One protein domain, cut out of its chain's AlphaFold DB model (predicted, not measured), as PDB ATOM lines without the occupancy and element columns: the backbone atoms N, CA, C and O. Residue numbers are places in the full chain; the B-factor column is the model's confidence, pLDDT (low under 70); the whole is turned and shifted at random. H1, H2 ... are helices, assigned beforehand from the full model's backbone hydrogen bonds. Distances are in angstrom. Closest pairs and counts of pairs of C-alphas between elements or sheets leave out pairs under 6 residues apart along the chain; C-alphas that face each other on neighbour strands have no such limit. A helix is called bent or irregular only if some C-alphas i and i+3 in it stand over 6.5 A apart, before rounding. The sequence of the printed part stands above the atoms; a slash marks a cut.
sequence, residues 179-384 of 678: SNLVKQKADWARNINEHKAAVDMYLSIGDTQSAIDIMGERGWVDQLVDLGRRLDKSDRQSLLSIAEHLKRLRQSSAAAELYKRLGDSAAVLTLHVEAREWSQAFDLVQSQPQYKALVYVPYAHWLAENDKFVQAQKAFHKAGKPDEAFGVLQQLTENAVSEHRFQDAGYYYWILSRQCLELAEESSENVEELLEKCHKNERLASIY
ATOM      1  N   SER A 179     243.805 178.116 233.553       76.19
ATOM      2  CA  SER A 179     244.329 179.461 233.266       76.19
ATOM      3  C   SER A 179     243.229 180.478 232.938       76.19
ATOM      4  O   SER A 179     243.262 181.605 233.434       76.19
ATOM      5  N   ASN A 180     242.210 180.080 232.172       80.06
ATOM      6  CA  ASN A 180     241.099 180.961 231.797       80.06
ATOM      7  C   ASN A 180     240.205 181.332 232.990       80.06
ATOM      8  O   ASN A 180     239.793 182.486 233.111       80.06
ATOM      9  N   LEU A 181     239.932 180.381 233.889       80.44
ATOM     10  CA  LEU A 181     239.103 180.626 235.071       80.44
ATOM     11  C   LEU A 181     239.837 181.513 236.081       80.44
ATOM     12  O   LEU A 181     239.256 182.461 236.607       80.44
ATOM     13  N   VAL A 182     241.133 181.267 236.299       82.25
ATOM     14  CA  VAL A 182     241.957 182.116 237.172       82.25
ATOM     15  C   VAL A 182     242.093 183.528 236.590       82.25
ATOM     16  O   VAL A 182     242.060 184.491 237.351       82.25
ATOM     17  N   LYS A 183     242.137 183.688 235.258       84.38
ATOM     18  CA  LYS A 183     242.162 185.011 234.617       84.38
ATOM     19  C   LYS A 183     240.856 185.771 234.840       84.38
ATOM     20  O   LYS A 183     240.891 186.919 235.266       84.38
ATOM     21  N   GLN A 184     239.710 185.116 234.654       82.50
ATOM     22  CA  GLN A 184     238.405 185.715 234.959       82.50
ATOM     23  C   GLN A 184     238.260 186.066 236.449       82.50
ATOM     24  O   GLN A 184     237.721 187.123 236.785       82.50
ATOM     25  N   LYS A 185     238.783 185.220 237.349       83.88
ATOM     26  CA  LYS A 185     238.839 185.495 238.795       83.88
ATOM     27  C   LYS A 185     239.721 186.714 239.097       83.88
ATOM     28  O   LYS A 185     239.328 187.555 239.903       83.88
ATOM     29  N   ALA A 186     240.860 186.850 238.416       84.38
ATOM     30  CA  ALA A 186     241.762 187.993 238.542       84.38
ATOM     31  C   ALA A 186     241.137 189.299 238.008       84.38
ATOM     32  O   ALA A 186     241.170 190.315 238.703       84.38
ATOM     33  N   ASP A 187     240.490 189.264 236.837       85.25
ATOM     34  CA  ASP A 187     239.771 190.408 236.250       85.25
ATOM     35  C   ASP A 187     238.640 190.886 237.174       85.25
ATOM     36  O   ASP A 187     238.410 192.084 237.363       85.25
ATOM     37  N   TRP A 188     237.946 189.941 237.805       83.38
ATOM     38  CA  TRP A 188     236.926 190.247 238.794       83.38
ATOM     39  C   TRP A 188     237.508 190.865 240.071       83.38
ATOM     40  O   TRP A 188     237.016 191.903 240.519       83.38
ATOM     41  N   ALA A 189     238.575 190.281 240.627       85.69
ATOM     42  CA  ALA A 189     239.261 190.819 241.804       85.69
ATOM     43  C   ALA A 189     239.772 192.248 241.541       85.69
ATOM     44  O   ALA A 189     239.636 193.136 242.386       85.69
ATOM     45  N   ARG A 190     240.257 192.512 240.322       85.12
ATOM     46  CA  ARG A 190     240.612 193.853 239.845       85.12
ATOM     47  C   ARG A 190     239.405 194.802 239.848       85.12
ATOM     48  O   ARG A 190     239.542 195.921 240.338       85.12
ATOM     49  N   ASN A 191     238.236 194.371 239.370       84.94
ATOM     50  CA  ASN A 191     237.017 195.196 239.333       84.94
ATOM     51  C   ASN A 191     236.434 195.516 240.723       84.94
ATOM     52  O   ASN A 191     235.785 196.546 240.890       84.94
ATOM     53  N   ILE A 192     236.670 194.666 241.728       84.69
ATOM     54  CA  ILE A 192     236.228 194.886 243.121       84.69
ATOM     55  C   ILE A 192     237.243 195.696 243.947       84.69
ATOM     56  O   ILE A 192     236.983 196.061 245.090       84.69
ATOM     57  N   ASN A 193     238.361 196.092 243.337       80.19
ATOM     58  CA  ASN A 193     239.506 196.737 243.983       80.19
ATOM     59  C   ASN A 193     240.292 195.837 244.954       80.19
ATOM     60  O   ASN A 193     241.104 196.330 245.741       80.19
ATOM     61  N   GLU A 194     240.147 194.515 244.859       86.00
ATOM     62  CA  GLU A 194     241.014 193.544 245.537       86.00
ATOM     63  C   GLU A 194     242.292 193.304 244.721       86.00
ATOM     64  O   GLU A 194     242.622 192.201 244.285       86.00
ATOM     65  N   HIS A 195     243.048 194.378 244.506       85.69
ATOM     66  CA  HIS A 195     244.190 194.378 243.594       85.69
ATOM     67  C   HIS A 195     245.317 193.425 244.008       85.69
ATOM     68  O   HIS A 195     246.021 192.930 243.138       85.69
ATOM     69  N   LYS A 196     245.499 193.152 245.310       86.12
ATOM     70  CA  LYS A 196     246.580 192.268 245.787       86.12
ATOM     71  C   LYS A 196     246.316 190.831 245.351       86.12
ATOM     72  O   LYS A 196     247.176 190.202 244.751       86.12
ATOM     73  N   ALA A 197     245.085 190.374 245.573       85.12
ATOM     74  CA  ALA A 197     244.632 189.067 245.129       85.12
ATOM     75  C   ALA A 197     244.660 188.959 243.597       85.12
ATOM     76  O   ALA A 197     245.116 187.950 243.072       85.12
ATOM     77  N   ALA A 198     244.241 190.010 242.880       86.81
ATOM     78  CA  ALA A 198     244.307 190.041 241.419       86.81
ATOM     79  C   ALA A 198     245.746 189.878 240.906       86.81
ATOM     80  O   ALA A 198     246.000 189.058 240.031       86.81
ATOM     81  N   VAL A 199     246.695 190.620 241.483       86.25
ATOM     82  CA  VAL A 199     248.120 190.552 241.140       86.25
ATOM     83  C   VAL A 199     248.697 189.160 241.394       86.25
ATOM     84  O   VAL A 199     249.320 188.601 240.494       86.25
ATOM     85  N   ASP A 200     248.448 188.571 242.565       85.81
ATOM     86  CA  ASP A 200     248.920 187.219 242.882       85.81
ATOM     87  C   ASP A 200     248.348 186.183 241.896       85.81
ATOM     88  O   ASP A 200     249.058 185.284 241.439       85.81
ATOM     89  N   MET A 201     247.080 186.344 241.501       84.75
ATOM     90  CA  MET A 201     246.432 185.493 240.501       84.75
ATOM     91  C   MET A 201     247.026 185.682 239.098       84.75
ATOM     92  O   MET A 201     247.332 184.681 238.450       84.75
ATOM     93  N   TYR A 202     247.265 186.911 238.627       86.88
ATOM     94  CA  TYR A 202     247.914 187.148 237.328       86.88
ATOM     95  C   TYR A 202     249.342 186.589 237.290       86.88
ATOM     96  O   TYR A 202     249.718 185.926 236.320       86.88
ATOM     97  N   LEU A 203     250.110 186.763 238.373       85.62
ATOM     98  CA  LEU A 203     251.450 186.186 238.503       85.62
ATOM     99  C   LEU A 203     251.419 184.652 238.488       85.62
ATOM    100  O   LEU A 203     252.292 184.042 237.876       85.62
ATOM    101  N   SER A 204     250.401 184.023 239.088       83.31
ATOM    102  CA  SER A 204     250.253 182.559 239.077       83.31
ATOM    103  C   SER A 204     250.022 181.971 237.677       83.31
ATOM    104  O   SER A 204     250.397 180.827 237.428       83.31
ATOM    105  N   ILE A 205     249.452 182.757 236.755       83.25
ATOM    106  CA  ILE A 205     249.202 182.367 235.356       83.25
ATOM    107  C   ILE A 205     250.393 182.732 234.444       83.25
ATOM    108  O   ILE A 205     250.443 182.313 233.291       83.25
ATOM    109  N   GLY A 206     251.366 183.501 234.945       80.69
ATOM    110  CA  GLY A 206     252.485 184.026 234.155       80.69
ATOM    111  C   GLY A 206     252.160 185.302 233.364       80.69
ATOM    112  O   GLY A 206     252.996 185.762 232.587       80.69
ATOM    113  N   ASP A 207     250.986 185.911 233.574       84.19
ATOM    114  CA  ASP A 207     250.634 187.214 232.995       84.19
ATOM    115  C   ASP A 207     251.269 188.347 233.818       84.19
ATOM    116  O   ASP A 207     250.645 189.003 234.652       84.19
ATOM    117  N   THR A 208     252.572 188.536 233.615       85.31
ATOM    118  CA  THR A 208     253.365 189.519 234.365       85.31
ATOM    119  C   THR A 208     253.036 190.965 233.993       85.31
ATOM    120  O   THR A 208     253.140 191.836 234.850       85.31
ATOM    121  N   GLN A 209     252.597 191.235 232.760       85.69
ATOM    122  CA  GLN A 209     252.291 192.590 232.286       85.69
ATOM    123  C   GLN A 209     251.057 193.162 232.986       85.69
ATOM    124  O   GLN A 209     251.143 194.225 233.598       85.69
ATOM    125  N   SER A 210     249.954 192.405 233.018       85.25
ATOM    126  CA  SER A 210     248.734 192.820 233.724       85.25
ATOM    127  C   SER A 210     248.987 193.073 235.217       85.25
ATOM    128  O   SER A 210     248.401 193.979 235.811       85.25
ATOM    129  N   ALA A 211     249.886 192.297 235.835       87.00
ATOM    130  CA  ALA A 211     250.294 192.508 237.220       87.00
ATOM    131  C   ALA A 211     251.099 193.810 237.400       87.00
ATOM    132  O   ALA A 211     250.821 194.568 238.332       87.00
ATOM    133  N   ILE A 212     252.059 194.093 236.509       86.25
ATOM    134  CA  ILE A 212     252.881 195.315 236.536       86.25
ATOM    135  C   ILE A 212     252.012 196.560 236.378       86.25
ATOM    136  O   ILE A 212     252.181 197.502 237.154       86.25
ATOM    137  N   ASP A 213     251.053 196.548 235.452       86.12
ATOM    138  CA  ASP A 213     250.158 197.683 235.213       86.12
ATOM    139  C   ASP A 213     249.366 198.037 236.483       86.12
ATOM    140  O   ASP A 213     249.344 199.192 236.913       86.12
ATOM    141  N   ILE A 214     248.793 197.028 237.156       86.62
ATOM    142  CA  ILE A 214     248.037 197.219 238.405       86.62
ATOM    143  C   ILE A 214     248.942 197.748 239.525       86.62
ATOM    144  O   ILE A 214     248.568 198.686 240.239       86.62
ATOM    145  N   MET A 215     250.132 197.162 239.695       86.12
ATOM    146  CA  MET A 215     251.097 197.616 240.702       86.12
ATOM    147  C   MET A 215     251.566 199.056 240.426       86.12
ATOM    148  O   MET A 215     251.713 199.852 241.357       86.12
ATOM    149  N   GLY A 216     251.778 199.396 239.153       84.50
ATOM    150  CA  GLY A 216     252.218 200.703 238.677       84.50
ATOM    151  C   GLY A 216     251.173 201.798 238.862       84.50
ATOM    152  O   GLY A 216     251.509 202.882 239.334       84.50
ATOM    153  N   GLU A 217     249.904 201.523 238.550       85.38
ATOM    154  CA  GLU A 217     248.788 202.459 238.756       85.38
ATOM    155  C   GLU A 217     248.532 202.755 240.239       85.38
ATOM    156  O   GLU A 217     248.200 203.884 240.606       85.38
ATOM    157  N   ARG A 218     248.697 201.751 241.108       85.62
ATOM    158  CA  ARG A 218     248.487 201.891 242.557       85.62
ATOM    159  C   ARG A 218     249.713 202.405 243.313       85.62
ATOM    160  O   ARG A 218     249.579 202.775 244.477       85.62
ATOM    161  N   GLY A 219     250.882 202.441 242.675       83.69
ATOM    162  CA  GLY A 219     252.116 202.937 243.277       83.69
ATOM    163  C   GLY A 219     252.756 201.979 244.285       83.69
ATOM    164  O   GLY A 219     253.337 202.425 245.272       83.69
ATOM    165  N   TRP A 220     252.650 200.664 244.083       87.44
ATOM    166  CA  TRP A 220     253.266 199.665 244.970       87.44
ATOM    167  C   TRP A 220     254.761 199.494 244.681       87.44
ATOM    168  O   TRP A 220     255.195 198.493 244.116       87.44
ATOM    169  N   VAL A 221     255.548 200.494 245.084       84.38
ATOM    170  CA  VAL A 221     256.986 200.600 244.783       84.38
ATOM    171  C   VAL A 221     257.774 199.371 245.245       84.38
ATOM    172  O   VAL A 221     258.511 198.805 244.444       84.38
ATOM    173  N   ASP A 222     257.590 198.912 246.485       84.94
ATOM    174  CA  ASP A 222     258.360 197.779 247.026       84.94
ATOM    175  C   ASP A 222     258.102 196.483 246.244       84.94
ATOM    176  O   ASP A 222     259.032 195.763 245.891       84.94
ATOM    177  N   GLN A 223     256.838 196.225 245.887       83.25
ATOM    178  CA  GLN A 223     256.461 195.038 245.117       83.25
ATOM    179  C   GLN A 223     256.963 195.105 243.672       83.25
ATOM    180  O   GLN A 223     257.385 194.083 243.134       83.25
ATOM    181  N   LEU A 224     256.978 196.294 243.058       83.56
ATOM    182  CA  LEU A 224     257.556 196.511 241.728       83.56
ATOM    183  C   LEU A 224     259.069 196.282 241.717       83.56
ATOM    184  O   LEU A 224     259.586 195.657 240.793       83.56
ATOM    185  N   VAL A 225     259.780 196.759 242.742       84.56
ATOM    186  CA  VAL A 225     261.227 196.546 242.881       84.56
ATOM    187  C   VAL A 225     261.533 195.068 243.113       84.56
ATOM    188  O   VAL A 225     262.419 194.520 242.456       84.56
ATOM    189  N   ASP A 226     260.778 194.397 243.984       84.69
ATOM    190  CA  ASP A 226     260.940 192.966 244.238       84.69
ATOM    191  C   ASP A 226     260.635 192.124 242.993       84.69
ATOM    192  O   ASP A 226     261.395 191.207 242.668       84.69
ATOM    193  N   LEU A 227     259.568 192.453 242.258       83.56
ATOM    194  CA  LEU A 227     259.226 191.799 240.995       83.56
ATOM    195  C   LEU A 227     260.328 192.027 239.951       83.56
ATOM    196  O   LEU A 227     260.818 191.070 239.356       83.56
ATOM    197  N   GLY A 228     260.793 193.268 239.794       80.31
ATOM    198  CA  GLY A 228     261.893 193.616 238.893       80.31
ATOM    199  C   GLY A 228     263.218 192.946 239.266       80.31
ATOM    200  O   GLY A 228     264.036 192.655 238.393       80.31
ATOM    201  N   ARG A 229     263.439 192.636 240.551       83.81
ATOM    202  CA  ARG A 229     264.614 191.877 240.994       83.81
ATOM    203  C   ARG A 229     264.527 190.395 240.651       83.81
ATOM    204  O   ARG A 229     265.561 189.838 240.275       83.81
ATOM    205  N   ARG A 230     263.334 189.802 240.779       82.81
ATOM    206  CA  ARG A 230     263.042 188.380 240.516       82.81
ATOM    207  C   ARG A 230     262.986 188.031 239.031       82.81
ATOM    208  O   ARG A 230     263.273 186.890 238.694       82.81
ATOM    209  N   LEU A 231     262.611 188.978 238.173       81.19
ATOM    210  CA  LEU A 231     262.541 188.753 236.731       81.19
ATOM    211  C   LEU A 231     263.933 188.546 236.113       81.19
ATOM    212  O   LEU A 231     264.917 189.215 236.467       81.19
ATOM    213  N   ASP A 232     263.992 187.621 235.157       75.81
ATOM    214  CA  ASP A 232     265.197 187.317 234.395       75.81
ATOM    215  C   ASP A 232     265.497 188.401 233.354       75.81
ATOM    216  O   ASP A 232     264.629 189.137 232.885       75.81
ATOM    217  N   LYS A 233     266.768 188.483 232.941       73.06
ATOM    218  CA  LYS A 233     267.220 189.453 231.926       73.06
ATOM    219  C   LYS A 233     266.576 189.240 230.546       73.06
ATOM    220  O   LYS A 233     266.635 190.149 229.720       73.06
ATOM    221  N   SER A 234     266.010 188.060 230.287       72.12
ATOM    222  CA  SER A 234     265.287 187.733 229.053       72.12
ATOM    223  C   SER A 234     263.986 188.525 228.909       72.12
ATOM    224  O   SER A 234     263.627 188.888 227.790       72.12
ATOM    225  N   ASP A 235     263.337 188.892 230.017       77.38
ATOM    226  CA  ASP A 235     262.044 189.586 230.021       77.38
ATOM    227  C   ASP A 235     262.220 191.107 229.967       77.38
ATOM    228  O   ASP A 235     261.712 191.874 230.791       77.38
ATOM    229  N   ARG A 236     262.965 191.563 228.952       78.81
ATOM    230  CA  ARG A 236     263.304 192.981 228.753       78.81
ATOM    231  C   ARG A 236     262.066 193.880 228.735       78.81
ATOM    232  O   ARG A 236     262.120 194.981 229.268       78.81
ATOM    233  N   GLN A 237     260.959 193.415 228.156       82.19
ATOM    234  CA  GLN A 237     259.720 194.190 228.052       82.19
ATOM    235  C   GLN A 237     259.053 194.427 229.416       82.19
ATOM    236  O   GLN A 237     258.616 195.539 229.698       82.19
ATOM    237  N   SER A 238     259.031 193.419 230.293       82.19
ATOM    238  CA  SER A 238     258.498 193.546 231.657       82.19
ATOM    239  C   SER A 238     259.384 194.440 232.526       82.19
ATOM    240  O   SER A 238     258.880 195.306 233.233       82.19
ATOM    241  N   LEU A 239     260.711 194.311 232.411       83.38
ATOM    242  CA  LEU A 239     261.660 195.172 233.128       83.38
ATOM    243  C   LEU A 239     261.587 196.643 232.684       83.38
ATOM    244  O   LEU A 239     261.665 197.529 233.534       83.38
ATOM    245  N   LEU A 240     261.414 196.909 231.383       84.19
ATOM    246  CA  LEU A 240     261.222 198.268 230.862       84.19
ATOM    247  C   LEU A 240     259.923 198.892 231.382       84.19
ATOM    248  O   LEU A 240     259.963 200.021 231.865       84.19
ATOM    249  N   SER A 241     258.813 198.146 231.359       84.50
ATOM    250  CA  SER A 241     257.531 198.618 231.899       84.50
ATOM    251  C   SER A 241     257.646 198.971 233.389       84.50
ATOM    252  O   SER A 241     257.293 200.078 233.801       84.50
ATOM    253  N   ILE A 242     258.262 198.099 234.203       84.50
ATOM    254  CA  ILE A 242     258.517 198.382 235.629       84.50
ATOM    255  C   ILE A 242     259.350 199.658 235.794       84.50
ATOM    256  O   ILE A 242     259.026 200.504 236.629       84.50
ATOM    257  N   ALA A 243     260.410 199.825 235.001       83.25
ATOM    258  CA  ALA A 243     261.279 200.992 235.088       83.25
ATOM    259  C   ALA A 243     260.562 202.298 234.680       83.25
ATOM    260  O   ALA A 243     260.748 203.324 235.337       83.25
ATOM    261  N   GLU A 244     259.676 202.262 233.679       84.75
ATOM    262  CA  GLU A 244     258.820 203.394 233.290       84.75
ATOM    263  C   GLU A 244     257.791 203.753 234.372       84.75
ATOM    264  O   GLU A 244     257.567 204.935 234.663       84.75
ATOM    265  N   HIS A 245     257.181 202.753 235.010       85.25
ATOM    266  CA  HIS A 245     256.277 202.977 236.136       85.25
ATOM    267  C   HIS A 245     257.016 203.565 237.346       85.25
ATOM    268  O   HIS A 245     256.539 204.537 237.934       85.25
ATOM    269  N   LEU A 246     258.210 203.064 237.679       84.69
ATOM    270  CA  LEU A 246     259.049 203.627 238.745       84.69
ATOM    271  C   LEU A 246     259.494 205.063 238.437       84.69
ATOM    272  O   LEU A 246     259.492 205.909 239.335       84.69
ATOM    273  N   LYS A 247     259.789 205.368 237.167       82.69
ATOM    274  CA  LYS A 247     260.051 206.734 236.692       82.69
ATOM    275  C   LYS A 247     258.851 207.651 236.942       82.69
ATOM    276  O   LYS A 247     259.010 208.733 237.506       82.69
ATOM    277  N   ARG A 248     257.636 207.209 236.596       84.00
ATOM    278  CA  ARG A 248     256.388 207.963 236.834       84.00
ATOM    279  C   ARG A 248     256.125 208.209 238.322       84.00
ATOM    280  O   ARG A 248     255.646 209.279 238.689       84.00
ATOM    281  N   LEU A 249     256.485 207.246 239.170       84.31
ATOM    282  CA  LEU A 249     256.383 207.327 240.631       84.31
ATOM    283  C   LEU A 249     257.521 208.136 241.287       84.31
ATOM    284  O   LEU A 249     257.553 208.243 242.508       84.31
ATOM    285  N   ARG A 250     258.421 208.741 240.494       80.62
ATOM    286  CA  ARG A 250     259.588 209.536 240.931       80.62
ATOM    287  C   ARG A 250     260.639 208.767 241.738       80.62
ATOM    288  O   ARG A 250     261.442 209.384 242.434       80.62
ATOM    289  N   GLN A 251     260.698 207.444 241.597       83.44
ATOM    290  CA  GLN A 251     261.708 206.618 242.258       83.44
ATOM    291  C   GLN A 251     262.939 206.431 241.351       83.44
ATOM    292  O   GLN A 251     263.150 205.369 240.760       83.44
ATOM    293  N   SER A 252     263.748 207.491 241.225       80.06
ATOM    294  CA  SER A 252     264.915 207.576 240.324       80.06
ATOM    295  C   SER A 252     265.967 206.491 240.583       80.06
ATOM    296  O   SER A 252     266.445 205.856 239.644       80.06
ATOM    297  N   SER A 253     266.288 206.223 241.850       82.25
ATOM    298  CA  SER A 253     267.321 205.259 242.257       82.25
ATOM    299  C   SER A 253     266.981 203.810 241.886       82.25
ATOM    300  O   SER A 253     267.819 203.092 241.338       82.25
ATOM    301  N   ALA A 254     265.738 203.391 242.133       81.19
ATOM    302  CA  ALA A 254     265.254 202.050 241.816       81.19
ATOM    303  C   ALA A 254     265.130 201.827 240.298       81.19
ATOM    304  O   ALA A 254     265.514 200.773 239.789       81.19
ATOM    305  N   ALA A 255     264.652 202.837 239.561       82.56
ATOM    306  CA  ALA A 255     264.609 202.789 238.103       82.56
ATOM    307  C   ALA A 255     266.027 202.704 237.506       82.56
ATOM    308  O   ALA A 255     266.275 201.893 236.614       82.56
ATOM    309  N   ALA A 256     266.987 203.468 238.042       80.31
ATOM    310  CA  ALA A 256     268.382 203.420 237.610       80.31
ATOM    311  C   ALA A 256     269.031 202.042 237.846       80.31
ATOM    312  O   ALA A 256     269.790 201.581 236.993       80.31
ATOM    313  N   GLU A 257     268.722 201.350 238.952       81.44
ATOM    314  CA  GLU A 257     269.183 199.970 239.206       81.44
ATOM    315  C   GLU A 257     268.710 199.010 238.096       81.44
ATOM    316  O   GLU A 257     269.500 198.224 237.562       81.44
ATOM    317  N   LEU A 258     267.442 199.120 237.689       81.12
ATOM    318  CA  LEU A 258     266.845 198.303 236.627       81.12
ATOM    319  C   LEU A 258     267.426 198.618 235.243       81.12
ATOM    320  O   LEU A 258     267.817 197.697 234.524       81.12
ATOM    321  N   TYR A 259     267.567 199.894 234.875       82.19
ATOM    322  CA  TYR A 259     268.171 200.268 233.590       82.19
ATOM    323  C   TYR A 259     269.661 199.899 233.510       82.19
ATOM    324  O   TYR A 259     270.116 199.427 232.465       82.19
ATOM    325  N   LYS A 260     270.410 199.984 234.623       81.56
ATOM    326  CA  LYS A 260     271.785 199.456 234.709       81.56
ATOM    327  C   LYS A 260     271.824 197.947 234.460       81.56
ATOM    328  O   LYS A 260     272.675 197.480 233.705       81.56
ATOM    329  N   ARG A 261     270.884 197.174 235.025       78.00
ATOM    330  CA  ARG A 261     270.764 195.725 234.756       78.00
ATOM    331  C   ARG A 261     270.439 195.413 233.292       78.00
ATOM    332  O   ARG A 261     270.894 194.385 232.791       78.00
ATOM    333  N   LEU A 262     269.679 196.283 232.626       78.31
ATOM    334  CA  LEU A 262     269.332 196.192 231.203       78.31
ATOM    335  C   LEU A 262     270.454 196.655 230.254       78.31
ATOM    336  O   LEU A 262     270.300 196.514 229.037       78.31
ATOM    337  N   GLY A 263     271.552 197.197 230.792       76.38
ATOM    338  CA  GLY A 263     272.674 197.746 230.026       76.38
ATOM    339  C   GLY A 263     272.378 199.086 229.344       76.38
ATOM    340  O   GLY A 263     273.179 199.545 228.533       76.38
ATOM    341  N   ASP A 264     271.246 199.721 229.655       79.25
ATOM    342  CA  ASP A 264     270.823 200.970 229.023       79.25
ATOM    343  C   ASP A 264     271.361 202.179 229.798       79.25
ATOM    344  O   ASP A 264     270.691 202.771 230.644       79.25
ATOM    345  N   SER A 265     272.621 202.524 229.528       77.50
ATOM    346  CA  SER A 265     273.293 203.648 230.196       77.50
ATOM    347  C   SER A 265     272.690 205.006 229.803       77.50
ATOM    348  O   SER A 265     272.724 205.943 230.598       77.50
ATOM    349  N   ALA A 266     272.087 205.114 228.613       79.62
ATOM    350  CA  ALA A 266     271.454 206.346 228.145       79.62
ATOM    351  C   ALA A 266     270.168 206.650 228.929       79.62
ATOM    352  O   ALA A 266     269.970 207.784 229.363       79.62
ATOM    353  N   ALA A 267     269.329 205.638 229.176       79.25
ATOM    354  CA  ALA A 267     268.127 205.780 229.999       79.25
ATOM    355  C   ALA A 267     268.445 206.117 231.470       79.25
ATOM    356  O   ALA A 267     267.732 206.889 232.106       79.25
ATOM    357  N   VAL A 268     269.551 205.593 232.012       81.88
ATOM    358  CA  VAL A 268     270.030 205.955 233.360       81.88
ATOM    359  C   VAL A 268     270.431 207.430 233.422       81.88
ATOM    360  O   VAL A 268     270.086 208.128 234.374       81.88
ATOM    361  N   LEU A 269     271.134 207.930 232.402       81.69
ATOM    362  CA  LEU A 269     271.539 209.335 232.347       81.69
ATOM    363  C   LEU A 269     270.339 210.278 232.234       81.69
ATOM    364  O   LEU A 269     270.294 211.269 232.958       81.69
ATOM    365  N   THR A 270     269.347 209.968 231.393       83.00
ATOM    366  CA  THR A 270     268.131 210.796 231.298       83.00
ATOM    367  C   THR A 270     267.360 210.824 232.614       83.00
ATOM    368  O   THR A 270     266.899 211.889 233.018       83.00
ATOM    369  N   LEU A 271     267.296 209.703 233.340       82.31
ATOM    370  CA  LEU A 271     266.712 209.658 234.682       82.31
ATOM    371  C   LEU A 271     267.439 210.559 235.683       82.31
ATOM    372  O   LEU A 271     266.780 211.328 236.380       82.31
ATOM    373  N   HIS A 272     268.771 210.483 235.770       82.19
ATOM    374  CA  HIS A 272     269.527 211.329 236.702       82.19
ATOM    375  C   HIS A 272     269.424 212.815 236.336       82.19
ATOM    376  O   HIS A 272     269.327 213.657 237.228       82.19
ATOM    377  N   VAL A 273     269.380 213.144 235.041       84.25
ATOM    378  CA  VAL A 273     269.161 214.516 234.556       84.25
ATOM    379  C   VAL A 273     267.773 215.029 234.953       84.25
ATOM    380  O   VAL A 273     267.663 216.122 235.504       84.25
ATOM    381  N   GLU A 274     266.714 214.242 234.742       81.75
ATOM    382  CA  GLU A 274     265.348 214.608 235.150       81.75
ATOM    383  C   GLU A 274     265.209 214.733 236.677       81.75
ATOM    384  O   GLU A 274     264.528 215.635 237.168       81.75
ATOM    385  N   ALA A 275     265.897 213.870 237.433       81.31
ATOM    386  CA  ALA A 275     265.970 213.924 238.894       81.31
ATOM    387  C   ALA A 275     266.892 215.041 239.425       81.31
ATOM    388  O   ALA A 275     266.917 215.286 240.631       81.31
ATOM    389  N   ARG A 276     267.623 215.742 238.543       81.38
ATOM    390  CA  ARG A 276     268.630 216.772 238.871       81.38
ATOM    391  C   ARG A 276     269.773 216.257 239.760       81.38
ATOM    392  O   ARG A 276     270.406 217.021 240.488       81.38
ATOM    393  N   GLU A 277     270.068 214.966 239.681       83.62
ATOM    394  CA  GLU A 277     271.169 214.302 240.383       83.62
ATOM    395  C   GLU A 277     272.465 214.423 239.564       83.62
ATOM    396  O   GLU A 277     273.001 213.449 239.032       83.62
ATOM    397  N   TRP A 278     272.971 215.653 239.429       84.12
ATOM    398  CA  TRP A 278     274.085 215.962 238.527       84.12
ATOM    399  C   TRP A 278     275.385 215.224 238.868       84.12
ATOM    400  O   TRP A 278     276.111 214.843 237.959       84.12
ATOM    401  N   SER A 279     275.673 214.972 240.152       82.31
ATOM    402  CA  SER A 279     276.889 214.261 240.582       82.31
ATOM    403  C   SER A 279     276.977 212.855 239.985       82.31
ATOM    404  O   SER A 279     277.954 212.527 239.320       82.31
ATOM    405  N   GLN A 280     275.910 212.066 240.127       79.06
ATOM    406  CA  GLN A 280     275.842 210.709 239.580       79.06
ATOM    407  C   GLN A 280     275.846 210.716 238.045       79.06
ATOM    408  O   GLN A 280     276.423 209.826 237.418       79.06
ATOM    409  N   ALA A 281     275.236 211.737 237.429       80.50
ATOM    410  CA  ALA A 281     275.278 211.919 235.983       80.50
ATOM    411  C   ALA A 281     276.704 212.223 235.483       80.50
ATOM    412  O   ALA A 281     277.117 211.672 234.463       80.50
ATOM    413  N   PHE A 282     277.479 213.047 236.199       82.88
ATOM    414  CA  PHE A 282     278.863 213.355 235.830       82.88
ATOM    415  C   PHE A 282     279.796 212.155 235.991       82.88
ATOM    416  O   PHE A 282     280.583 211.905 235.079       82.88
ATOM    417  N   ASP A 283     279.664 211.373 237.066       82.12
ATOM    418  CA  ASP A 283     280.451 210.147 237.269       82.12
ATOM    419  C   ASP A 283     280.238 209.153 236.112       82.12
ATOM    420  O   ASP A 283     281.181 208.577 235.562       82.12
ATOM    421  N   LEU A 284     278.984 208.998 235.671       78.12
ATOM    422  CA  LEU A 284     278.642 208.146 234.532       78.12
ATOM    423  C   LEU A 284     279.175 208.704 233.202       78.12
ATOM    424  O   LEU A 284     279.708 207.941 232.395       78.12
ATOM    425  N   VAL A 285     279.099 210.018 232.975       80.50
ATOM    426  CA  VAL A 285     279.634 210.662 231.758       80.50
ATOM    427  C   VAL A 285     281.160 210.606 231.690       80.50
ATOM    428  O   VAL A 285     281.707 210.476 230.596       80.50
ATOM    429  N   GLN A 286     281.863 210.654 232.826       80.94
ATOM    430  CA  GLN A 286     283.314 210.444 232.860       80.94
ATOM    431  C   GLN A 286     283.685 209.037 232.379       80.94
ATOM    432  O   GLN A 286     284.641 208.880 231.622       80.94
ATOM    433  N   SER A 287     282.891 208.025 232.749       79.75
ATOM    434  CA  SER A 287     283.085 206.654 232.266       79.75
ATOM    435  C   SER A 287     282.693 206.457 230.791       79.75
ATOM    436  O   SER A 287     283.227 205.569 230.129       79.75
ATOM    437  N   GLN A 288     281.776 207.279 230.257       79.50
ATOM    438  CA  GLN A 288     281.237 207.167 228.894       79.50
ATOM    439  C   GLN A 288     281.147 208.544 228.194       79.50
ATOM    440  O   GLN A 288     280.075 209.159 228.151       79.50
ATOM    441  N   PRO A 289     282.239 209.018 227.557       76.44
ATOM    442  CA  PRO A 289     282.313 210.352 226.948       76.44
ATOM    443  C   PRO A 289     281.318 210.610 225.805       76.44
ATOM    444  O   PRO A 289     281.030 211.763 225.489       76.44
ATOM    445  N   GLN A 290     280.778 209.555 225.190       79.12
ATOM    446  CA  GLN A 290     279.820 209.633 224.081       79.12
ATOM    447  C   GLN A 290     278.483 210.298 224.461       79.12
ATOM    448  O   GLN A 290     277.791 210.820 223.593       79.12
ATOM    449  N   TYR A 291     278.135 210.335 225.753       79.75
ATOM    450  CA  TYR A 291     276.887 210.930 226.245       79.75
ATOM    451  C   TYR A 291     277.065 212.323 226.870       79.75
ATOM    452  O   TYR A 291     276.149 212.819 227.523       79.75
ATOM    453  N   LYS A 292     278.210 212.996 226.654       80.44
ATOM    454  CA  LYS A 292     278.464 214.353 227.182       80.44
ATOM    455  C   LYS A 292     277.336 215.332 226.847       80.44
ATOM    456  O   LYS A 292     276.826 215.997 227.745       80.44
ATOM    457  N   ALA A 293     276.891 215.372 225.591       80.31
ATOM    458  CA  ALA A 293     275.822 216.275 225.166       80.31
ATOM    459  C   ALA A 293     274.486 216.020 225.893       80.31
ATOM    460  O   ALA A 293     273.761 216.967 226.186       80.31
ATOM    461  N   LEU A 294     274.186 214.763 226.244       82.19
ATOM    462  CA  LEU A 294     272.933 214.374 226.901       82.19
ATOM    463  C   LEU A 294     272.815 214.933 228.327       82.19
ATOM    464  O   LEU A 294     271.707 215.166 228.800       82.19
ATOM    465  N   VAL A 295     273.944 215.162 229.004       83.75
ATOM    466  CA  VAL A 295     273.979 215.674 230.383       83.75
ATOM    467  C   VAL A 295     274.314 217.157 230.422       83.75
ATOM    468  O   VAL A 295     273.629 217.925 231.096       83.75
ATOM    469  N   TYR A 296     275.344 217.581 229.688       84.06
ATOM    470  CA  TYR A 296     275.829 218.956 229.760       84.06
ATOM    471  C   TYR A 296     274.850 219.970 229.154       84.06
ATOM    472  O   TYR A 296     274.789 221.080 229.668       84.06
ATOM    473  N   VAL A 297     274.043 219.611 228.141       84.69
ATOM    474  CA  VAL A 297     273.031 220.531 227.577       84.69
ATOM    475  C   VAL A 297     271.908 220.817 228.589       84.69
ATOM    476  O   VAL A 297     271.711 221.985 228.928       84.69
ATOM    477  N   PRO A 298     271.208 219.812 229.160       85.50
ATOM    478  CA  PRO A 298     270.217 220.071 230.209       85.50
ATOM    479  C   PRO A 298     270.807 220.746 231.449       85.50
ATOM    480  O   PRO A 298     270.162 221.604 232.048       85.50
ATOM    481  N   TYR A 299     272.044 220.399 231.818       85.56
ATOM    482  CA  TYR A 299     272.746 221.053 232.919       85.56
ATOM    483  C   TYR A 299     273.020 222.533 232.634       85.56
ATOM    484  O   TYR A 299     272.818 223.375 233.507       85.56
ATOM    485  N   ALA A 300     273.431 222.870 231.411       83.06
ATOM    486  CA  ALA A 300     273.659 224.244 230.991       83.06
ATOM    487  C   ALA A 300     272.363 225.065 231.008       83.06
ATOM    488  O   ALA A 300     272.360 226.184 231.520       83.06
ATOM    489  N   HIS A 301     271.248 224.496 230.538       83.62
ATOM    490  CA  HIS A 301     269.935 225.133 230.656       83.62
ATOM    491  C   HIS A 301     269.530 225.348 232.114       83.62
ATOM    492  O   HIS A 301     269.129 226.450 232.471       83.62
ATOM    493  N   TRP A 302     269.711 224.347 232.979       85.62
ATOM    494  CA  TRP A 302     269.443 224.499 234.409       85.62
ATOM    495  C   TRP A 302     270.319 225.588 235.049       85.62
ATOM    496  O   TRP A 302     269.837 226.371 235.861       85.62
ATOM    497  N   LEU A 303     271.598 225.686 234.677       83.94
ATOM    498  CA  LEU A 303     272.474 226.763 235.144       83.94
ATOM    499  C   LEU A 303     272.018 228.138 234.643       83.94
ATOM    500  O   LEU A 303     272.075 229.100 235.408       83.94
ATOM    501  N   ALA A 304     271.545 228.228 233.398       77.19
ATOM    502  CA  ALA A 304     270.997 229.454 232.829       77.19
ATOM    503  C   ALA A 304     269.695 229.881 233.529       77.19
ATOM    504  O   ALA A 304     269.529 231.056 233.826       77.19
ATOM    505  N   GLU A 305     268.813 228.937 233.875       79.88
ATOM    506  CA  GLU A 305     267.602 229.206 234.668       79.88
ATOM    507  C   GLU A 305     267.906 229.716 236.089       79.88
ATOM    508  O   GLU A 305     267.065 230.371 236.694       79.88
ATOM    509  N   ASN A 306     269.089 229.411 236.635       81.25
ATOM    510  CA  ASN A 306     269.523 229.842 237.972       81.25
ATOM    511  C   ASN A 306     270.500 231.034 237.936       81.25
ATOM    512  O   ASN A 306     271.286 231.206 238.869       81.25
ATOM    513  N   ASP A 307     270.514 231.808 236.850       69.62
ATOM    514  CA  ASP A 307     271.381 232.976 236.637       69.62
ATOM    515  C   ASP A 307     272.900 232.701 236.692       69.62
ATOM    516  O   ASP A 307     273.730 233.616 236.745       69.62
ATOM    517  N   LYS A 308     273.318 231.429 236.630       77.62
ATOM    518  CA  LYS A 308     274.731 231.004 236.630       77.62
ATOM    519  C   LYS A 308     275.268 230.882 235.216       77.62
ATOM    520  O   LYS A 308     275.778 229.856 234.772       77.62
ATOM    521  N   PHE A 309     275.184 231.986 234.508       71.94
ATOM    522  CA  PHE A 309     275.388 232.060 233.075       71.94
ATOM    523  C   PHE A 309     276.808 231.760 232.580       71.94
ATOM    524  O   PHE A 309     276.978 231.061 231.584       71.94
ATOM    525  N   VAL A 310     277.836 232.200 233.307       72.19
ATOM    526  CA  VAL A 310     279.239 231.874 232.982       72.19
ATOM    527  C   VAL A 310     279.491 230.367 233.101       72.19
ATOM    528  O   VAL A 310     280.239 229.784 232.322       72.19
ATOM    529  N   GLN A 311     278.841 229.704 234.061       78.81
ATOM    530  CA  GLN A 311     278.922 228.249 234.207       78.81
ATOM    531  C   GLN A 311     278.102 227.542 233.119       78.81
ATOM    532  O   GLN A 311     278.552 226.531 232.584       78.81
ATOM    533  N   ALA A 312     276.938 228.093 232.755       79.12
ATOM    534  CA  ALA A 312     276.097 227.580 231.675       79.12
ATOM    535  C   ALA A 312     276.839 227.585 230.330       79.12
ATOM    536  O   ALA A 312     276.879 226.566 229.646       79.12
ATOM    537  N   GLN A 313     277.506 228.692 229.988       75.56
ATOM    538  CA  GLN A 313     278.339 228.798 228.786       75.56
ATOM    539  C   GLN A 313     279.421 227.705 228.753       75.56
ATOM    540  O   GLN A 313     279.570 227.005 227.750       75.56
ATOM    541  N   LYS A 314     280.143 227.502 229.866       76.94
ATOM    542  CA  LYS A 314     281.164 226.446 229.981       76.94
ATOM    543  C   LYS A 314     280.568 225.052 229.803       76.94
ATOM    544  O   LYS A 314     281.190 224.193 229.184       76.94
ATOM    545  N   ALA A 315     279.370 224.817 230.331       82.75
ATOM    546  CA  ALA A 315     278.668 223.553 230.160       82.75
ATOM    547  C   ALA A 315     278.269 223.311 228.690       82.75
ATOM    548  O   ALA A 315     278.498 222.211 228.193       82.75
ATOM    549  N   PHE A 316     277.788 224.325 227.959       80.88
ATOM    550  CA  PHE A 316     277.514 224.203 226.517       80.88
ATOM    551  C   PHE A 316     278.777 223.930 225.691       80.88
ATOM    552  O   PHE A 316     278.758 223.078 224.799       80.88
ATOM    553  N   HIS A 317     279.895 224.576 226.028       76.88
ATOM    554  CA  HIS A 317     281.176 224.299 225.381       76.88
ATOM    555  C   HIS A 317     281.629 222.848 225.638       76.88
ATOM    556  O   HIS A 317     281.924 222.108 224.701       76.88
ATOM    557  N   LYS A 318     281.546 222.368 226.889       79.81
ATOM    558  CA  LYS A 318     281.823 220.957 227.244       79.81
ATOM    559  C   LYS A 318     280.873 219.954 226.574       79.81
ATOM    560  O   LYS A 318     281.233 218.783 226.432       79.81
ATOM    561  N   ALA A 319     279.681 220.390 226.169       79.56
ATOM    562  CA  ALA A 319     278.719 219.586 225.423       79.56
ATOM    563  C   ALA A 319     279.045 219.458 223.923       79.56
ATOM    564  O   ALA A 319     278.381 218.675 223.245       79.56
ATOM    565  N   GLY A 320     280.029 220.206 223.405       76.69
ATOM    566  CA  GLY A 320     280.355 220.248 221.977       76.69
ATOM    567  C   GLY A 320     279.363 221.063 221.143       76.69
ATOM    568  O   GLY A 320     279.226 220.812 219.950       76.69
ATOM    569  N   LYS A 321     278.642 222.009 221.762       78.38
ATOM    570  CA  LYS A 321     277.684 222.900 221.088       78.38
ATOM    571  C   LYS A 321     278.097 224.375 221.227       78.38
ATOM    572  O   LYS A 321     277.524 225.092 222.054       78.38
ATOM    573  N   PRO A 322     279.090 224.843 220.448       74.19
ATOM    574  CA  PRO A 322     279.588 226.216 220.542       74.19
ATOM    575  C   PRO A 322     278.547 227.264 220.115       74.19
ATOM    576  O   PRO A 322     278.467 228.320 220.739       74.19
ATOM    577  N   ASP A 323     277.686 226.957 219.141       78.12
ATOM    578  CA  ASP A 323     276.676 227.900 218.632       78.12
ATOM    579  C   ASP A 323     275.611 228.259 219.680       78.12
ATOM    580  O   ASP A 323     275.258 229.426 219.855       78.12
ATOM    581  N   GLU A 324     275.114 227.261 220.422       77.38
ATOM    582  CA  GLU A 324     274.168 227.485 221.525       77.38
ATOM    583  C   GLU A 324     274.840 228.276 222.660       77.38
ATOM    584  O   GLU A 324     274.229 229.187 223.223       77.38
ATOM    585  N   ALA A 325     276.120 227.996 222.947       77.06
ATOM    586  CA  ALA A 325     276.901 228.758 223.920       77.06
ATOM    587  C   ALA A 325     277.034 230.237 223.512       77.06
ATOM    588  O   ALA A 325     276.866 231.123 224.353       77.06
ATOM    589  N   PHE A 326     277.302 230.498 222.228       80.12
ATOM    590  CA  PHE A 326     277.406 231.844 221.668       80.12
ATOM    591  C   PHE A 326     276.071 232.591 221.751       80.12
ATOM    592  O   PHE A 326     276.030 233.729 222.217       80.12
ATOM    593  N   GLY A 327     274.964 231.941 221.375       82.12
ATOM    594  CA  GLY A 327     273.624 232.528 221.455       82.12
ATOM    595  C   GLY A 327     273.238 232.933 222.881       82.12
ATOM    596  O   GLY A 327     272.754 234.045 223.099       82.12
ATOM    597  N   VAL A 328     273.517 232.071 223.866       80.94
ATOM    598  CA  VAL A 328     273.289 232.373 225.289       80.94
ATOM    599  C   VAL A 328     274.167 233.539 225.747       80.94
ATOM    600  O   VAL A 328     273.660 234.473 226.368       80.94
ATOM    601  N   LEU A 329     275.460 233.547 225.403       83.31
ATOM    602  CA  LEU A 329     276.376 234.632 225.771       83.31
ATOM    603  C   LEU A 329     275.985 235.976 225.138       83.31
ATOM    604  O   LEU A 329     276.076 237.017 225.792       83.31
ATOM    605  N   GLN A 330     275.500 235.974 223.899       86.56
ATOM    606  CA  GLN A 330     275.008 237.183 223.250       86.56
ATOM    607  C   GLN A 330     273.767 237.732 223.965       86.56
ATOM    608  O   GLN A 330     273.739 238.916 224.306       86.56
ATOM    609  N   GLN A 331     272.780 236.880 224.269       85.69
ATOM    610  CA  GLN A 331     271.592 237.284 225.034       85.69
ATOM    611  C   GLN A 331     271.968 237.852 226.406       85.69
ATOM    612  O   GLN A 331     271.425 238.865 226.840       85.69
ATOM    613  N   LEU A 332     272.950 237.246 227.070       84.25
ATOM    614  CA  LEU A 332     273.456 237.728 228.351       84.25
ATOM    615  C   LEU A 332     274.126 239.079 228.274       84.25
ATOM    616  O   LEU A 332     273.977 239.902 229.173       84.25
ATOM    617  N   THR A 333     274.865 239.298 227.198       88.38
ATOM    618  CA  THR A 333     275.517 240.569 226.944       88.38
ATOM    619  C   THR A 333     274.471 241.661 226.736       88.38
ATOM    620  O   THR A 333     274.560 242.724 227.347       88.38
ATOM    621  N   GLU A 334     273.429 241.384 225.951       89.31
ATOM    622  CA  GLU A 334     272.315 242.312 225.729       89.31
ATOM    623  C   GLU A 334     271.529 242.598 227.019       89.31
ATOM    624  O   GLU A 334     271.212 243.759 227.299       89.31
ATOM    625  N   ASN A 335     271.290 241.575 227.845       88.25
ATOM    626  CA  ASN A 335     270.640 241.718 229.149       88.25
ATOM    627  C   ASN A 335     271.502 242.506 230.145       88.25
ATOM    628  O   ASN A 335     271.009 243.407 230.813       88.25
ATOM    629  N   ALA A 336     272.810 242.252 230.210       88.94
ATOM    630  CA  ALA A 336     273.710 243.007 231.081       88.94
ATOM    631  C   ALA A 336     273.739 244.502 230.718       88.94
ATOM    632  O   ALA A 336     273.826 245.358 231.599       88.94
ATOM    633  N   VAL A 337     273.629 244.833 229.426       91.81
ATOM    634  CA  VAL A 337     273.516 246.223 228.958       91.81
ATOM    635  C   VAL A 337     272.172 246.845 229.355       91.81
ATOM    636  O   VAL A 337     272.148 248.009 229.764       91.81
ATOM    637  N   SER A 338     271.063 246.102 229.254       90.00
ATOM    638  CA  SER A 338     269.728 246.603 229.614       90.00
ATOM    639  C   SER A 338     269.539 246.768 231.128       90.00
ATOM    640  O   SER A 338     268.913 247.737 231.552       90.00
ATOM    641  N   GLU A 339     270.152 245.899 231.937       88.75
ATOM    642  CA  GLU A 339     270.187 245.956 233.407       88.75
ATOM    643  C   GLU A 339     271.226 246.945 233.970       88.75
ATOM    644  O   GLU A 339     271.397 247.039 235.183       88.75
ATOM    645  N   HIS A 340     271.955 247.668 233.114       90.62
ATOM    646  CA  HIS A 340     273.021 248.604 233.508       90.62
ATOM    647  C   HIS A 340     274.218 247.959 234.241       90.62
ATOM    648  O   HIS A 340     275.032 248.639 234.872       90.62
ATOM    649  N   ARG A 341     274.413 246.644 234.087       90.44
ATOM    650  CA  ARG A 341     275.575 245.886 234.584       90.44
ATOM    651  C   ARG A 341     276.758 245.996 233.621       90.44
ATOM    652  O   ARG A 341     277.255 245.013 233.076       90.44
ATOM    653  N   PHE A 342     277.243 247.219 233.415       91.44
ATOM    654  CA  PHE A 342     278.242 247.523 232.381       91.44
ATOM    655  C   PHE A 342     279.602 246.834 232.576       91.44
ATOM    656  O   PHE A 342     280.274 246.531 231.594       91.44
ATOM    657  N   GLN A 343     279.994 246.529 233.818       89.81
ATOM    658  CA  GLN A 343     281.224 245.775 234.090       89.81
ATOM    659  C   GLN A 343     281.129 244.319 233.607       89.81
ATOM    660  O   GLN A 343     282.116 243.755 233.134       89.81
ATOM    661  N   ASP A 344     279.949 243.704 233.725       88.75
ATOM    662  CA  ASP A 344     279.687 242.360 233.202       88.75
ATOM    663  C   ASP A 344     279.525 242.398 231.684       88.75
ATOM    664  O   ASP A 344     280.123 241.578 230.999       88.75
ATOM    665  N   ALA A 345     278.819 243.398 231.146       91.31
ATOM    666  CA  ALA A 345     278.704 243.589 229.702       91.31
ATOM    667  C   ALA A 345     280.083 243.719 229.033       91.31
ATOM    668  O   ALA A 345     280.346 243.048 228.039       91.31
ATOM    669  N   GLY A 346     280.987 244.528 229.603       91.00
ATOM    670  CA  GLY A 346     282.357 244.664 229.105       91.00
ATOM    671  C   GLY A 346     283.110 243.331 229.085       91.00
ATOM    672  O   GLY A 346     283.746 242.988 228.090       91.00
ATOM    673  N   TYR A 347     282.968 242.540 230.149       90.06
ATOM    674  CA  TYR A 347     283.563 241.210 230.241       90.06
ATOM    675  C   TYR A 347     282.965 240.218 229.227       90.06
ATOM    676  O   TYR A 347     283.708 239.503 228.558       90.06
ATOM    677  N   TYR A 348     281.642 240.201 229.050       89.50
ATOM    678  CA  TYR A 348     280.983 239.300 228.103       89.50
ATOM    679  C   TYR A 348     281.314 239.635 226.647       89.50
ATOM    680  O   TYR A 348     281.591 238.725 225.871       89.50
ATOM    681  N   TYR A 349     281.397 240.920 226.284       91.38
ATOM    682  CA  TYR A 349     281.894 241.324 224.965       91.38
ATOM    683  C   TYR A 349     283.349 240.896 224.731       91.38
ATOM    684  O   TYR A 349     283.699 240.515 223.614       91.38
ATOM    685  N   TRP A 350     284.193 240.910 225.768       90.75
ATOM    686  CA  TRP A 350     285.557 240.390 225.662       90.75
ATOM    687  C   TRP A 350     285.571 238.873 225.418       90.75
ATOM    688  O   TRP A 350     286.289 238.417 224.529       90.75
ATOM    689  N   ILE A 351     284.735 238.099 226.121       86.94
ATOM    690  CA  ILE A 351     284.602 236.654 225.871       86.94
ATOM    691  C   ILE A 351     284.072 236.389 224.455       86.94
ATOM    692  O   ILE A 351     284.619 235.546 223.754       86.94
ATOM    693  N   LEU A 352     283.054 237.130 224.000       87.00
ATOM    694  CA  LEU A 352     282.537 237.017 222.630       87.00
ATOM    695  C   LEU A 352     283.635 237.284 221.594       87.00
ATOM    696  O   LEU A 352     283.710 236.589 220.588       87.00
ATOM    697  N   SER A 353     284.510 238.264 221.842       87.88
ATOM    698  CA  SER A 353     285.685 238.521 221.000       87.88
ATOM    699  C   SER A 353     286.649 237.327 220.981       87.88
ATOM    700  O   SER A 353     287.075 236.933 219.898       87.88
ATOM    701  N   ARG A 354     286.950 236.710 222.135       85.56
ATOM    702  CA  ARG A 354     287.785 235.493 222.202       85.56
ATOM    703  C   ARG A 354     287.179 234.333 221.411       85.56
ATOM    704  O   ARG A 354     287.866 233.750 220.587       85.56
ATOM    705  N   GLN A 355     285.885 234.070 221.581       81.12
ATOM    706  CA  GLN A 355     285.198 233.001 220.849       81.12
ATOM    707  C   GLN A 355     285.172 233.252 219.339       81.12
ATOM    708  O   GLN A 355     285.345 232.325 218.556       81.12
ATOM    709  N   CYS A 356     284.986 234.503 218.901       83.50
ATOM    710  CA  CYS A 356     285.096 234.839 217.481       83.50
ATOM    711  C   CYS A 356     286.503 234.566 216.926       83.50
ATOM    712  O   CYS A 356     286.617 234.227 215.752       83.50
ATOM    713  N   LEU A 357     287.550 234.715 217.747       82.44
ATOM    714  CA  LEU A 357     288.924 234.398 217.359       82.44
ATOM    715  C   LEU A 357     289.151 232.882 217.268       82.44
ATOM    716  O   LEU A 357     289.690 232.429 216.268       82.44
ATOM    717  N   GLU A 358     288.680 232.108 218.249       80.81
ATOM    718  CA  GLU A 358     288.740 230.634 218.236       80.81
ATOM    719  C   GLU A 358     288.010 230.053 217.015       80.81
ATOM    720  O   GLU A 358     288.554 229.239 216.275       80.81
ATOM    721  N   LEU A 359     286.801 230.545 216.722       78.69
ATOM    722  CA  LEU A 359     286.044 230.125 215.539       78.69
ATOM    723  C   LEU A 359     286.749 230.493 214.223       78.69
ATOM    724  O   LEU A 359     286.597 229.777 213.234       78.69
ATOM    725  N   ALA A 360     287.501 231.599 214.201       80.62
ATOM    726  CA  ALA A 360     288.300 232.005 213.046       80.62
ATOM    727  C   ALA A 360     289.570 231.152 212.871       80.62
ATOM    728  O   ALA A 360     290.089 231.078 211.760       80.62
ATOM    729  N   GLU A 361     290.060 230.512 213.936       77.56
ATOM    730  CA  GLU A 361     291.148 229.529 213.880       77.56
ATOM    731  C   GLU A 361     290.648 228.182 213.325       77.56
ATOM    732  O   GLU A 361     291.316 227.561 212.498       77.56
ATOM    733  N   GLU A 362     289.446 227.752 213.725       74.50
ATOM    734  CA  GLU A 362     288.846 226.476 213.307       74.50
ATOM    735  C   GLU A 362     288.217 226.511 211.897       74.50
ATOM    736  O   GLU A 362     288.171 225.485 211.211       74.50
ATOM    737  N   SER A 363     287.730 227.673 211.445       70.50
ATOM    738  CA  SER A 363     286.983 227.818 210.185       70.50
ATOM    739  C   SER A 363     287.849 228.374 209.050       70.50
ATOM    740  O   SER A 363     288.392 229.469 209.153       70.50
ATOM    741  N   SER A 364     287.911 227.683 207.902       60.66
ATOM    742  CA  SER A 364     288.599 228.189 206.695       60.66
ATOM    743  C   SER A 364     287.753 229.141 205.832       60.66
ATOM    744  O   SER A 364     288.266 229.733 204.884       60.66
ATOM    745  N   GLU A 365     286.463 229.290 206.137       63.62
ATOM    746  CA  GLU A 365     285.513 230.183 205.459       63.62
ATOM    747  C   GLU A 365     285.065 231.298 206.434       63.62
ATOM    748  O   GLU A 365     284.902 231.047 207.624       63.62
ATOM    749  N   ASN A 366     284.858 232.534 205.952       71.44
ATOM    750  CA  ASN A 366     284.404 233.714 206.727       71.44
ATOM    751  C   ASN A 366     285.370 234.305 207.780       71.44
ATOM    752  O   ASN A 366     284.937 235.067 208.649       71.44
ATOM    753  N   VAL A 367     286.676 234.034 207.685       78.12
ATOM    754  CA  VAL A 367     287.700 234.569 208.611       78.12
ATOM    755  C   VAL A 367     287.649 236.100 208.724       78.12
ATOM    756  O   VAL A 367     287.672 236.635 209.828       78.12
ATOM    757  N   GLU A 368     287.520 236.822 207.608       81.25
ATOM    758  CA  GLU A 368     287.508 238.293 207.601       81.25
ATOM    759  C   GLU A 368     286.277 238.874 208.324       81.25
ATOM    760  O   GLU A 368     286.405 239.787 209.142       81.25
ATOM    761  N   GLU A 369     285.091 238.287 208.128       83.62
ATOM    762  CA  GLU A 369     283.875 238.702 208.838       83.62
ATOM    763  C   GLU A 369     283.940 238.396 210.342       83.62
ATOM    764  O   GLU A 369     283.452 239.178 211.168       83.62
ATOM    765  N   LEU A 370     284.528 237.254 210.717       82.19
ATOM    766  CA  LEU A 370     284.735 236.875 212.117       82.19
ATOM    767  C   LEU A 370     285.756 237.794 212.799       82.19
ATOM    768  O   LEU A 370     285.529 238.209 213.938       82.19
ATOM    769  N   LEU A 371     286.816 238.193 212.092       84.88
ATOM    770  CA  LEU A 371     287.792 239.172 212.570       84.88
ATOM    771  C   LEU A 371     287.171 240.559 212.747       84.88
ATOM    772  O   LEU A 371     287.363 241.190 213.787       84.88
ATOM    773  N   GLU A 372     286.341 241.019 211.807       87.69
ATOM    774  CA  GLU A 372     285.590 242.261 211.992       87.69
ATOM    775  C   GLU A 372     284.689 242.214 213.233       87.69
ATOM    776  O   GLU A 372     284.617 243.186 213.992       87.69
ATOM    777  N   LYS A 373     283.981 241.097 213.451       86.56
ATOM    778  CA  LYS A 373     283.148 240.898 214.648       86.56
ATOM    779  C   LYS A 373     283.996 240.878 215.918       86.56
ATOM    780  O   LYS A 373     283.595 241.489 216.908       86.56
ATOM    781  N   CYS A 374     285.172 240.253 215.881       87.69
ATOM    782  CA  CYS A 374     286.128 240.246 216.984       87.69
ATOM    783  C   CYS A 374     286.550 241.673 217.364       87.69
ATOM    784  O   CYS A 374     286.371 242.069 218.518       87.69
ATOM    785  N   HIS A 375     286.988 242.487 216.397       88.50
ATOM    786  CA  HIS A 375     287.379 243.879 216.639       88.50
ATOM    787  C   HIS A 375     286.213 244.748 217.128       88.50
ATOM    788  O   HIS A 375     286.380 245.567 218.037       88.50
ATOM    789  N   LYS A 376     285.007 244.556 216.573       90.56
ATOM    790  CA  LYS A 376     283.788 245.242 217.037       90.56
ATOM    791  C   LYS A 376     283.486 244.894 218.499       90.56
ATOM    792  O   LYS A 376     283.256 245.799 219.300       90.56
ATOM    793  N   ASN A 377     283.534 243.612 218.862       90.75
ATOM    794  CA  ASN A 377     283.295 243.148 220.229       90.75
ATOM    795  C   ASN A 377     284.382 243.625 221.202       90.75
ATOM    796  O   ASN A 377     284.059 244.056 222.305       90.75
ATOM    797  N   GLU A 378     285.654 243.648 220.801       89.88
ATOM    798  CA  GLU A 378     286.746 244.153 221.641       89.88
ATOM    799  C   GLU A 378     286.632 245.664 221.915       89.88
ATOM    800  O   GLU A 378     286.853 246.131 223.045       89.88
ATOM    801  N   ARG A 379     286.228 246.436 220.900       91.06
ATOM    802  CA  ARG A 379     285.909 247.859 221.057       91.06
ATOM    803  C   ARG A 379     284.752 248.041 222.039       91.06
ATOM    804  O   ARG A 379     284.882 248.808 222.991       91.06
ATOM    805  N   LEU A 380     283.654 247.301 221.870       92.44
ATOM    806  CA  LEU A 380     282.509 247.352 222.788       92.44
ATOM    807  C   LEU A 380     282.897 246.967 224.220       92.44
ATOM    808  O   LEU A 380     282.517 247.674 225.153       92.44
ATOM    809  N   ALA A 381     283.706 245.921 224.401       93.38
ATOM    810  CA  ALA A 381     284.214 245.499 225.704       93.38
ATOM    811  C   ALA A 381     284.936 246.640 226.433       93.38
ATOM    812  O   ALA A 381     284.648 246.935 227.594       93.38
ATOM    813  N   SER A 382     285.824 247.332 225.713       92.56
ATOM    814  CA  SER A 382     286.586 248.471 226.235       92.56
ATOM    815  C   SER A 382     285.685 249.651 226.598       92.56
ATOM    816  O   SER A 382     285.858 250.258 227.656       92.56
ATOM    817  N   ILE A 383     284.690 249.951 225.757       93.38
ATOM    818  CA  ILE A 383     283.746 251.045 225.996       93.38
ATOM    819  C   ILE A 383     282.863 250.750 227.220       93.38
ATOM    820  O   ILE A 383     282.749 251.606 228.095       93.38
ATOM    821  N   TYR A 384     282.243 249.570 227.329       94.69
ATOM    822  CA  TYR A 384     281.372 249.260 228.473       94.69
ATOM    823  C   TYR A 384     282.146 249.163 229.790       94.69
ATOM    824  O   TYR A 384     281.667 249.651 230.815       94.69
TER     825      TYR A 384
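Overview. This is residues 179 to 384 of the 678 residues of an uncharacterized protein of Oryctes borbonicus (UniProt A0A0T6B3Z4). This is a long, one-layer-after-another solenoid: short helices run to and fro across the long axis, each folding back beside the one before, and the file of them, from H1 at one end to H13 at the other, makes the length. Contacts are mostly between chain neighbours, and the last helices, H11, H12 and H13, are longer than most of the others. The printed part has 206 residues with thirteen named helices, H1 to H13 in order along the chain, and no named strand: the class is all helix. The whole is extended, with a radius of gyration of the C-alphas of 26.1 A, and its C-alphas span 83 by 36 by 25 A, a rod.

Arrangement. H1, residues 179 to 191, and H2, residues 195 to 205, are a hairpin that touches closest at the C-alphas of Ala 186 and Ala 198, 4.4 A apart, with a shallow tilt of 16 degrees, opposite ways. H2 touches H3, residues 208 to 218, closest at the C-alphas of Val 199 and Ala 211, 4.9 A apart. H1 and H3 are only just apart, at 8.3 A. With H3 begins an up-and-down bundle, each helix running against the one before it: H3, H4 of residues 221 to 230, H5 of residues 236 to 248, H6 of residues 252 to 261, H7 of residues 265 to 274, H8 of residues 278 to 287 and H9 of residues 289 to 305. H3 also touches H5, the same way at a shallow tilt of 2 degrees, with the C-alphas of Gly 216 and His 245 closest at 5.3 A. H5 touches H6, closest at the C-alphas of Ala 243 and Ala 255, 4.8 A apart. H5 and H7 are close but not clearly touching, the C-alphas of Lys 247 and Leu 271 being closest at 7.5 A. H7 touches H9, the same way at a shallow tilt of 7 degrees, closest at the C-alphas of Val 273 and Val 295, 6.5 A apart. H9 and H10, residues 309 to 318, are a hairpin closest at the C-alphas of Ala 300 and Ala 312, 4.2 A apart. H10 touches H11, residues 322 to 338, closest at the C-alphas of Gln 313 and Ala 325, 5.1 A apart. H11 touches H12, residues 342 to 362, at a shallow tilt of 23 degrees, closest at the C-alphas of Thr 333 and Ala 345, 5.2 A apart. H12 and H13, residues 367 to 384, touch with 37 pairs of C-alphas within 8 A, closest at Gly 346 and Ala 381, 4.0 A apart. Every O i to N i+4 pair is within hydrogen-bond range in H1 to H8 and H10 to H13; in H9 it is 9 of 13.

Along the chain. H1 begins at C-alpha 179, (244.329, 179.461, 233.266), and is 18.4 A long from first to last C-alpha, as is H5. H9 is 25.1 A long and irregular, with C-alphas 290 and 293 7.8 A apart, and has a kink of 31 degrees near residue 296. H11 is 24.4 A long. H12, the longest by residues, is 30.3 A and begins at C-alpha 342, (278.242, 247.523, 232.381). H13 is 25.5 A long and ends at C-alpha 384, (281.372, 249.260, 228.473).

Size, cuts and confidence. The C-alphas of Leu 181 and Ile 383, the two farthest apart, are 83.9 A apart. The printed part has no cut, and its links between helices are tight. The mean pLDDT of the printed part is 82.9; residue 307 and residues 364 to 365 are under 70.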